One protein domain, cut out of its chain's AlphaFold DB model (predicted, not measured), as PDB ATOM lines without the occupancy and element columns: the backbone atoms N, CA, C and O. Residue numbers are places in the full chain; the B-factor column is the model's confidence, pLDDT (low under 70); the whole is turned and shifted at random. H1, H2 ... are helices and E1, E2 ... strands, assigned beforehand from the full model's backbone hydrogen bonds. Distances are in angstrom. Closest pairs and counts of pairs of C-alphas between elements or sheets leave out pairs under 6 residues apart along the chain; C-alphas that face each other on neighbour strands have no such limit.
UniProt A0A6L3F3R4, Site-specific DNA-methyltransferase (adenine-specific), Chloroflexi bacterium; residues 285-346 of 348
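AT A GLANCE: This is residues 285 to 346 of the 348 residues of the protein "Site-specific DNA-methyltransferase (adenine-specific)" of Chloroflexi bacterium (UniProt A0A6L3F3R4). With little regular structure, the model is loops gathered at a tiny antiparallel sheet, E1 and E2; H1 is near it, H2 sits in the loop joining the strands, and residues 285 to 292 and 315 to 320 stick out. The 62 printed residues hold H1, E1, H2, E2 in that order; the class is mixed, with only 20 residues in named elements. The whole is loose, radius of gyration of the C-alphas 14.6 A, and elongated, 48 by 27 by 18 A.

HOW THE PARTS SIT: E1, residues 326 to 328, and E2, residues 343 to 345, are antiparallel at 147 degrees, with N 327 and O 344 2.9 A apart. Residues 301 to 302 pair antiparallel with 343 to 344 of E2. The closest C-alphas of E2 and H1, residues 304 to 312, are Trp 343 and Ala 307, 6.4 A apart. H2, residues 332 to 336, is apart from H1; in both helices every O i to N i+4 pair is within hydrogen-bond range.

IN THESE COORDINATES: H1 spans 12.5 A from C-alpha 304 at (-36.725, -7.466, 41.632); H2 6.2 A; E1 and E2 7.1 A each, E2 ending at C-alpha 345, (-36.833, -1.857, 30.918).

THE WHOLE: The farthest C-alphas, Glu 285 and Gln 316, are 48.3 A apart. The printed part has no cut; H1 to E1 is a long link of 13 residues. No printed residue is under 70 in pLDDT.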
ATOM      1  N   GLU A 285     -40.345  31.248  37.123       86.81
ATOM      2  CA  GLU A 285     -39.823  30.820  38.412       86.81
ATOM      3  C   GLU A 285     -40.127  29.342  38.703       86.81
ATOM      4  O   GLU A 285     -39.391  28.705  39.442       86.81
ATOM      5  N   ASN A 286     -41.173  28.774  38.087       81.62
ATOM      6  CA  ASN A 286     -41.507  27.346  38.187       81.62
ATOM      7  C   ASN A 286     -40.774  26.483  37.147       81.62
ATOM      8  O   ASN A 286     -41.085  25.292  37.000       81.62
ATOM      9  N   PHE A 287     -39.876  27.073  36.357       79.19
ATOM     10  CA  PHE A 287     -38.992  26.316  35.479       79.19
ATOM     11  C   PHE A 287     -37.980  25.539  36.341       79.19
ATOM     12  O   PHE A 287     -37.564  26.024  37.387       79.19
ATOM     13  N   ASP A 288     -37.678  24.296  35.967       78.81
ATOM     14  CA  ASP A 288     -36.796  23.357  36.691       78.81
ATOM     15  C   ASP A 288     -37.173  22.974  38.143       78.81
ATOM     16  O   ASP A 288     -36.515  22.126  38.740       78.81
ATOM     17  N   LEU A 289     -38.269  23.499  38.706       83.75
ATOM     18  CA  LEU A 289     -38.750  23.103  40.044       83.75
ATOM     19  C   LEU A 289     -39.585  21.815  40.049       83.75
ATOM     20  O   LEU A 289     -39.688  21.135  41.067       83.75
ATOM     21  N   SER A 290     -40.240  21.498  38.931       75.69
ATOM     22  CA  SER A 290     -41.098  20.320  38.804       75.69
ATOM     23  C   SER A 290     -41.134  19.837  37.359       75.69
ATOM     24  O   SER A 290     -41.275  20.629  36.418       75.69
ATOM     25  N   PHE A 291     -41.030  18.523  37.197       78.62
ATOM     26  CA  PHE A 291     -41.117  17.819  35.927       78.62
ATOM     27  C   PHE A 291     -42.117  16.666  36.048       78.62
ATOM     28  O   PHE A 291     -42.355  16.134  37.135       78.62
ATOM     29  N   LYS A 292     -42.724  16.277  34.923       77.62
ATOM     30  CA  LYS A 292     -43.508  15.043  34.864       77.62
ATOM     31  C   LYS A 292     -42.520  13.875  34.887       77.62
ATOM     32  O   LYS A 292     -41.638  13.821  34.037       77.62
ATOM     33  N   GLY A 293     -42.658  12.982  35.866       79.19
ATOM     34  CA  GLY A 293     -41.877  11.747  35.927       79.19
ATOM     35  C   GLY A 293     -42.202  10.788  34.775       79.19
ATOM     36  O   GLY A 293     -42.983  11.110  33.879       79.19
ATOM     37  N   ILE A 294     -41.619   9.593  34.823       81.69
ATOM     38  CA  ILE A 294     -41.754   8.567  33.780       81.69
ATOM     39  C   ILE A 294     -43.237   8.232  33.533       81.69
ATOM     40  O   ILE A 294     -43.957   7.855  34.460       81.69
ATOM     41  N   ASP A 295     -43.670   8.348  32.276       77.69
ATOM     42  CA  ASP A 295     -44.979   7.902  31.790       77.69
ATOM     43  C   ASP A 295     -44.775   6.748  30.806       77.69
ATOM     44  O   ASP A 295     -44.110   6.903  29.784       77.69
ATOM     45  N   LYS A 296     -45.299   5.572  31.149       77.12
ATOM     46  CA  LYS A 296     -45.036   4.316  30.436       77.12
ATOM     47  C   LYS A 296     -46.142   4.027  29.420       77.12
ATOM     48  O   LYS A 296     -47.326   4.087  29.743       77.12
ATOM     49  N   SER A 297     -45.758   3.630  28.210       70.19
ATOM     50  CA  SER A 297     -46.673   3.251  27.121       70.19
ATOM     51  C   SER A 297     -46.784   1.731  26.895       70.19
ATOM     52  O   SER A 297     -47.363   1.301  25.901       70.19
ATOM     53  N   GLY A 298     -46.297   0.902  27.828       75.50
ATOM     54  CA  GLY A 298     -46.336  -0.563  27.732       75.50
ATOM     55  C   GLY A 298     -45.979  -1.280  29.040       75.50
ATOM     56  O   GLY A 298     -45.665  -0.639  30.046       75.50
ATOM     57  N   SER A 299     -46.036  -2.615  29.023       84.94
ATOM     58  CA  SER A 299     -45.732  -3.484  30.172       84.94
ATOM     59  C   SER A 299     -44.233  -3.784  30.271       84.94
ATOM     60  O   SER A 299     -43.800  -4.894  29.984       84.94
ATOM     61  N   PHE A 300     -43.442  -2.783  30.658       91.12
ATOM     62  CA  PHE A 300     -41.984  -2.904  30.829       91.12
ATOM     63  C   PHE A 300     -41.542  -3.052  32.291       91.12
ATOM     64  O   PHE A 300     -40.360  -2.951  32.601       91.12
ATOM     65  N   GLU A 301     -42.492  -3.242  33.200       91.94
ATOM     66  CA  GLU A 301     -42.241  -3.360  34.634       91.94
ATOM     67  C   GLU A 301     -41.734  -4.754  34.984       91.94
ATOM     68  O   GLU A 301     -42.268  -5.753  34.507       91.94
ATOM     69  N   LEU A 302     -40.751  -4.803  35.873       93.19
ATOM     70  CA  LEU A 302     -40.133  -6.028  36.349       93.19
ATOM     71  C   LEU A 302     -40.167  -6.053  37.875       93.19
ATOM     72  O   LEU A 302     -39.904  -5.046  38.545       93.19
ATOM     73  N   SER A 303     -40.441  -7.222  38.439       94.38
ATOM     74  CA  SER A 303     -40.110  -7.503  39.830       94.38
ATOM     75  C   SER A 303     -38.591  -7.526  40.021       94.38
ATOM     76  O   SER A 303     -37.822  -7.757  39.086       94.38
ATOM     77  N   LYS A 304     -38.143  -7.350  41.266       93.50
ATOM     78  CA  LYS A 304     -36.725  -7.466  41.632       93.50
ATOM     79  C   LYS A 304     -36.100  -8.782  41.161       93.50
ATOM     80  O   LYS A 304     -34.975  -8.778  40.679       93.50
ATOM     81  N   THR A 305     -36.835  -9.890  41.267       94.56
ATOM     82  CA  THR A 305     -36.363 -11.215  40.843       94.56
ATOM     83  C   THR A 305     -36.170 -11.291  39.329       94.56
ATOM     84  O   THR A 305     -35.129 -11.759  38.877       94.56
ATOM     85  N   GLU A 306     -37.136 -10.801  38.546       94.94
ATOM     86  CA  GLU A 306     -37.041 -10.772  37.077       94.94
ATOM     87  C   GLU A 306     -35.898  -9.864  36.612       94.94
ATOM     88  O   GLU A 306     -35.148 -10.221  35.705       94.94
ATOM     89  N   ALA A 307     -35.708  -8.719  37.274       94.56
ATOM     90  CA  ALA A 307     -34.600  -7.819  36.982       94.56
ATOM     91  C   ALA A 307     -33.240  -8.473  37.261       94.56
ATOM     92  O   ALA A 307     -32.357  -8.406  36.412       94.56
ATOM     93  N   SER A 308     -33.072  -9.153  38.403       93.56
ATOM     94  CA  SER A 308     -31.834  -9.886  38.706       93.56
ATOM     95  C   SER A 308     -31.536 -10.966  37.668       93.56
ATOM     96  O   SER A 308     -30.408 -11.054  37.198       93.56
ATOM     97  N   GLN A 309     -32.549 -11.731  37.251       94.25
ATOM     98  CA  GLN A 309     -32.391 -12.745  36.206       94.25
ATOM     99  C   GLN A 309     -31.940 -12.132  34.878       94.25
ATOM    100  O   GLN A 309     -31.027 -12.651  34.244       94.25
ATOM    101  N   LEU A 310     -32.542 -11.013  34.464       91.38
ATOM    102  CA  LEU A 310     -32.155 -10.332  33.230       91.38
ATOM    103  C   LEU A 310     -30.735  -9.764  33.305       91.38
ATOM    104  O   LEU A 310     -29.992  -9.863  32.334       91.38
ATOM    105  N   LEU A 311     -30.329  -9.213  34.449       91.56
ATOM    106  CA  LEU A 311     -28.984  -8.661  34.641       91.56
ATOM    107  C   LEU A 311     -27.876  -9.730  34.600       91.56
ATOM    108  O   LEU A 311     -26.742  -9.405  34.256       91.56
ATOM    109  N   GLU A 312     -28.189 -10.988  34.917       90.62
ATOM    110  CA  GLU A 312     -27.238 -12.109  34.871       90.62
ATOM    111  C   GLU A 312     -27.072 -12.722  33.468       90.62
ATOM    112  O   GLU A 312     -26.094 -13.430  33.213       90.62
ATOM    113  N   ILE A 313     -28.000 -12.460  32.541       89.19
ATOM    114  CA  ILE A 313     -27.936 -12.996  31.177       89.19
ATOM    115  C   ILE A 313     -26.861 -12.258  30.373       89.19
ATOM    116  O   ILE A 313     -26.914 -11.040  30.200       89.19
ATOM    117  N   GLN A 314     -25.914 -13.012  29.807       82.81
ATOM    118  CA  GLN A 314     -25.000 -12.487  28.793       82.81
ATOM    119  C   GLN A 314     -25.721 -12.314  27.456       82.81
ATOM    120  O   GLN A 314     -26.299 -13.262  26.918       82.81
ATOM    121  N   ASN A 315     -25.640 -11.107  26.900       79.56
ATOM    122  CA  ASN A 315     -26.111 -10.837  25.550       79.56
ATOM    123  C   ASN A 315     -25.207 -11.483  24.501       79.56
ATOM    124  O   ASN A 315     -24.015 -11.703  24.717       79.56
ATOM    125  N   GLN A 316     -25.793 -11.759  23.334       81.44
ATOM    126  CA  GLN A 316     -25.048 -12.251  22.171       81.44
ATOM    127  C   GLN A 316     -23.979 -11.253  21.718       81.44
ATOM    128  O   GLN A 316     -22.912 -11.665  21.271       81.44
ATOM    129  N   ASP A 317     -24.266  -9.957  21.857       82.00
ATOM    130  CA  ASP A 317     -23.277  -8.900  21.723       82.00
ATOM    131  C   ASP A 317     -22.726  -8.536  23.115       82.00
ATOM    132  O   ASP A 317     -23.441  -7.929  23.916       82.00
ATOM    133  N   PRO A 318     -21.466  -8.885  23.429       78.06
ATOM    134  CA  PRO A 318     -20.867  -8.617  24.734       78.06
ATOM    135  C   PRO A 318     -20.609  -7.125  24.998       78.06
ATOM    136  O   PRO A 318     -20.226  -6.773  26.113       78.06
ATOM    137  N   THR A 319     -20.800  -6.243  24.007       80.75
ATOM    138  CA  THR A 319     -20.696  -4.788  24.201       80.75
ATOM    139  C   THR A 319     -21.950  -4.172  24.820       80.75
ATOM    140  O   THR A 319     -21.863  -3.103  25.426       80.75
ATOM    141  N   PHE A 320     -23.095  -4.856  24.735       80.19
ATOM    142  CA  PHE A 320     -24.348  -4.415  25.333       80.19
ATOM    143  C   PHE A 320     -24.650  -5.250  26.569       80.19
ATOM    144  O   PHE A 320     -25.019  -6.418  26.483       80.19
ATOM    145  N   LEU A 321     -24.517  -4.643  27.741       85.56
ATOM    146  CA  LEU A 321     -24.912  -5.255  29.004       85.56
ATOM    147  C   LEU A 321     -26.372  -4.909  29.318       85.56
ATOM    148  O   LEU A 321     -26.837  -3.811  29.015       85.56
ATOM    149  N   ASN A 322     -27.106  -5.831  29.945       88.88
ATOM    150  CA  ASN A 322     -28.513  -5.596  30.297       88.88
ATOM    151  C   ASN A 322     -28.694  -4.494  31.353       88.88
ATOM    152  O   ASN A 322     -29.767  -3.904  31.436       88.88
ATOM    153  N   ASP A 323     -27.647  -4.148  32.107       88.94
ATOM    154  CA  ASP A 323     -27.650  -3.025  33.054       88.94
ATOM    155  C   ASP A 323     -27.786  -1.648  32.380       88.94
ATOM    156  O   ASP A 323     -28.080  -0.655  33.051       88.94
ATOM    157  N   THR A 324     -27.614  -1.582  31.055       88.56
ATOM    158  CA  THR A 324     -27.833  -0.367  30.267       88.56
ATOM    159  C   THR A 324     -29.314  -0.012  30.163       88.56
ATOM    160  O   THR A 324     -29.636   1.177  30.180       88.56
ATOM    161  N   VAL A 325     -30.195  -1.021  30.151       90.62
ATOM    162  CA  VAL A 325     -31.644  -0.863  29.936       90.62
ATOM    163  C   VAL A 325     -32.494  -1.299  31.129       90.62
ATOM    164  O   VAL A 325     -33.595  -0.796  31.319       90.62
ATOM    165  N   VAL A 326     -32.009  -2.208  31.976       93.62
ATOM    166  CA  VAL A 326     -32.723  -2.649  33.183       93.62
ATOM    167  C   VAL A 326     -32.376  -1.704  34.334       93.62
ATOM    168  O   VAL A 326     -31.267  -1.730  34.871       93.62
ATOM    169  N   ARG A 327     -33.326  -0.845  34.719       93.00
ATOM    170  CA  ARG A 327     -33.124   0.225  35.713       93.00
ATOM    171  C   ARG A 327     -34.083   0.095  36.902       93.00
ATOM    172  O   ARG A 327     -35.224  -0.331  36.713       93.00
ATOM    173  N   PRO A 328     -33.677   0.488  38.126       92.94
ATOM    174  CA  PRO A 328     -34.608   0.619  39.241       92.94
ATOM    175  C   PRO A 328     -35.706   1.626  38.899       92.94
ATOM    176  O   PRO A 328     -35.427   2.691  38.346       92.94
ATOM    177  N   TRP A 329     -36.948   1.313  39.258       91.94
ATOM    178  CA  TRP A 329     -38.097   2.155  38.949       91.94
ATOM    179  C   TRP A 329     -38.832   2.578  40.216       91.94
ATOM    180  O   TRP A 329     -39.198   1.760  41.058       91.94
ATOM    181  N   ILE A 330     -39.049   3.887  40.335       89.06
ATOM    182  CA  ILE A 330     -39.715   4.522  41.471       89.06
ATOM    183  C   ILE A 330     -40.758   5.484  40.915       89.06
ATOM    184  O   ILE A 330     -40.464   6.282  40.024       89.06
ATOM    185  N   ASN A 331     -41.977   5.435  41.448       87.94
ATOM    186  CA  ASN A 331     -43.011   6.415  41.132       87.94
ATOM    187  C   ASN A 331     -43.665   6.986  42.404       87.94
ATOM    188  O   ASN A 331     -43.256   6.683  43.523       87.94
ATOM    189  N   GLY A 332     -44.693   7.825  42.245       85.31
ATOM    190  CA  GLY A 332     -45.378   8.454  43.381       85.31
ATOM    191  C   GLY A 332     -45.895   7.465  44.436       85.31
ATOM    192  O   GLY A 332     -45.824   7.767  45.620       85.31
ATOM    193  N   LEU A 333     -46.335   6.263  44.037       85.50
ATOM    194  CA  LEU A 333     -46.795   5.227  44.969       85.50
ATOM    195  C   LEU A 333     -45.662   4.686  45.839       85.50
ATOM    196  O   LEU A 333     -45.909   4.350  46.990       85.50
ATOM    197  N   ASP A 334     -44.441   4.608  45.315       87.25
ATOM    198  CA  ASP A 334     -43.266   4.157  46.068       87.25
ATOM    199  C   ASP A 334     -42.784   5.203  47.079       87.25
ATOM    200  O   ASP A 334     -42.101   4.857  48.039       87.25
ATOM    201  N   ILE A 335     -43.157   6.470  46.868       85.25
ATOM    202  CA  ILE A 335     -42.889   7.583  47.785       85.25
ATOM    203  C   ILE A 335     -43.968   7.651  48.872       85.25
ATOM    204  O   ILE A 335     -43.655   7.859  50.042       85.25
ATOM    205  N   THR A 336     -45.246   7.503  48.501       89.94
ATOM    206  CA  THR A 336     -46.369   7.663  49.440       89.94
ATOM    207  C   THR A 336     -46.733   6.386  50.194       89.94
ATOM    208  O   THR A 336     -47.383   6.470  51.232       89.94
ATOM    209  N   ASN A 337     -46.358   5.210  49.681       89.19
ATOM    210  CA  ASN A 337     -46.626   3.907  50.294       89.19
ATOM    211  C   ASN A 337     -45.323   3.135  50.552       89.19
ATOM    212  O   ASN A 337     -44.219   3.666  50.459       89.19
ATOM    213  N   ARG A 338     -45.448   1.847  50.895       89.62
ATOM    214  CA  ARG A 338     -44.298   0.953  51.032       89.62
ATOM    215  C   ARG A 338     -43.584   0.812  49.686       89.62
ATOM    216  O   ARG A 338     -44.203   0.408  48.704       89.62
ATOM    217  N   PHE A 339     -42.281   1.079  49.696       91.12
ATOM    218  CA  PHE A 339     -41.384   0.881  48.561       91.12
ATOM    219  C   PHE A 339     -41.511  -0.542  47.995       91.12
ATOM    220  O   PHE A 339     -41.353  -1.516  48.738       91.12
ATOM    221  N   ARG A 340     -41.825  -0.658  46.696       91.06
ATOM    222  CA  ARG A 340     -42.126  -1.944  46.039       91.06
ATOM    223  C   ARG A 340     -40.904  -2.649  45.441       91.06
ATOM    224  O   ARG A 340     -41.043  -3.783  45.003       91.06
ATOM    225  N   GLU A 341     -39.738  -1.999  45.418       92.06
ATOM    226  CA  GLU A 341     -38.502  -2.516  44.797       92.06
ATOM    227  C   GLU A 341     -38.671  -2.936  43.320       92.06
ATOM    228  O   GLU A 341     -38.107  -3.940  42.878       92.06
ATOM    229  N   MET A 342     -39.466  -2.184  42.556       93.38
ATOM    230  CA  MET A 342     -39.718  -2.469  41.142       93.38
ATOM    231  C   MET A 342     -38.569  -1.993  40.247       93.38
ATOM    232  O   MET A 342     -37.804  -1.090  40.591       93.38
ATOM    233  N   TRP A 343     -38.488  -2.598  39.069       95.00
ATOM    234  CA  TRP A 343     -37.552  -2.266  38.002       95.00
ATOM    235  C   TRP A 343     -38.316  -2.022  36.699       95.00
ATOM    236  O   TRP A 343     -39.497  -2.361  36.585       95.00
ATOM    237  N   ILE A 344     -37.659  -1.410  35.721       93.75
ATOM    238  CA  ILE A 344     -38.218  -1.144  34.396       93.75
ATOM    239  C   ILE A 344     -37.172  -1.412  33.316       93.75
ATOM    240  O   ILE A 344     -35.976  -1.222  33.545       93.75
ATOM    241  N   ILE A 345     -37.632  -1.850  32.145       92.31
ATOM    242  CA  ILE A 345     -36.833  -1.857  30.918       92.31
ATOM    243  C   ILE A 345     -37.002  -0.494  30.239       92.31
ATOM    244  O   ILE A 345     -38.098  -0.156  29.791       92.31
ATOM    245  N   ASP A 346     -35.923   0.279  30.178       89.69
ATOM    246  CA  ASP A 346     -35.856   1.607  29.572       89.69
ATOM    247  C   ASP A 346     -34.796   1.624  28.468       89.69
ATOM    248  O   ASP A 346     -33.626   1.349  28.718       89.69
TER     249      ASP A 346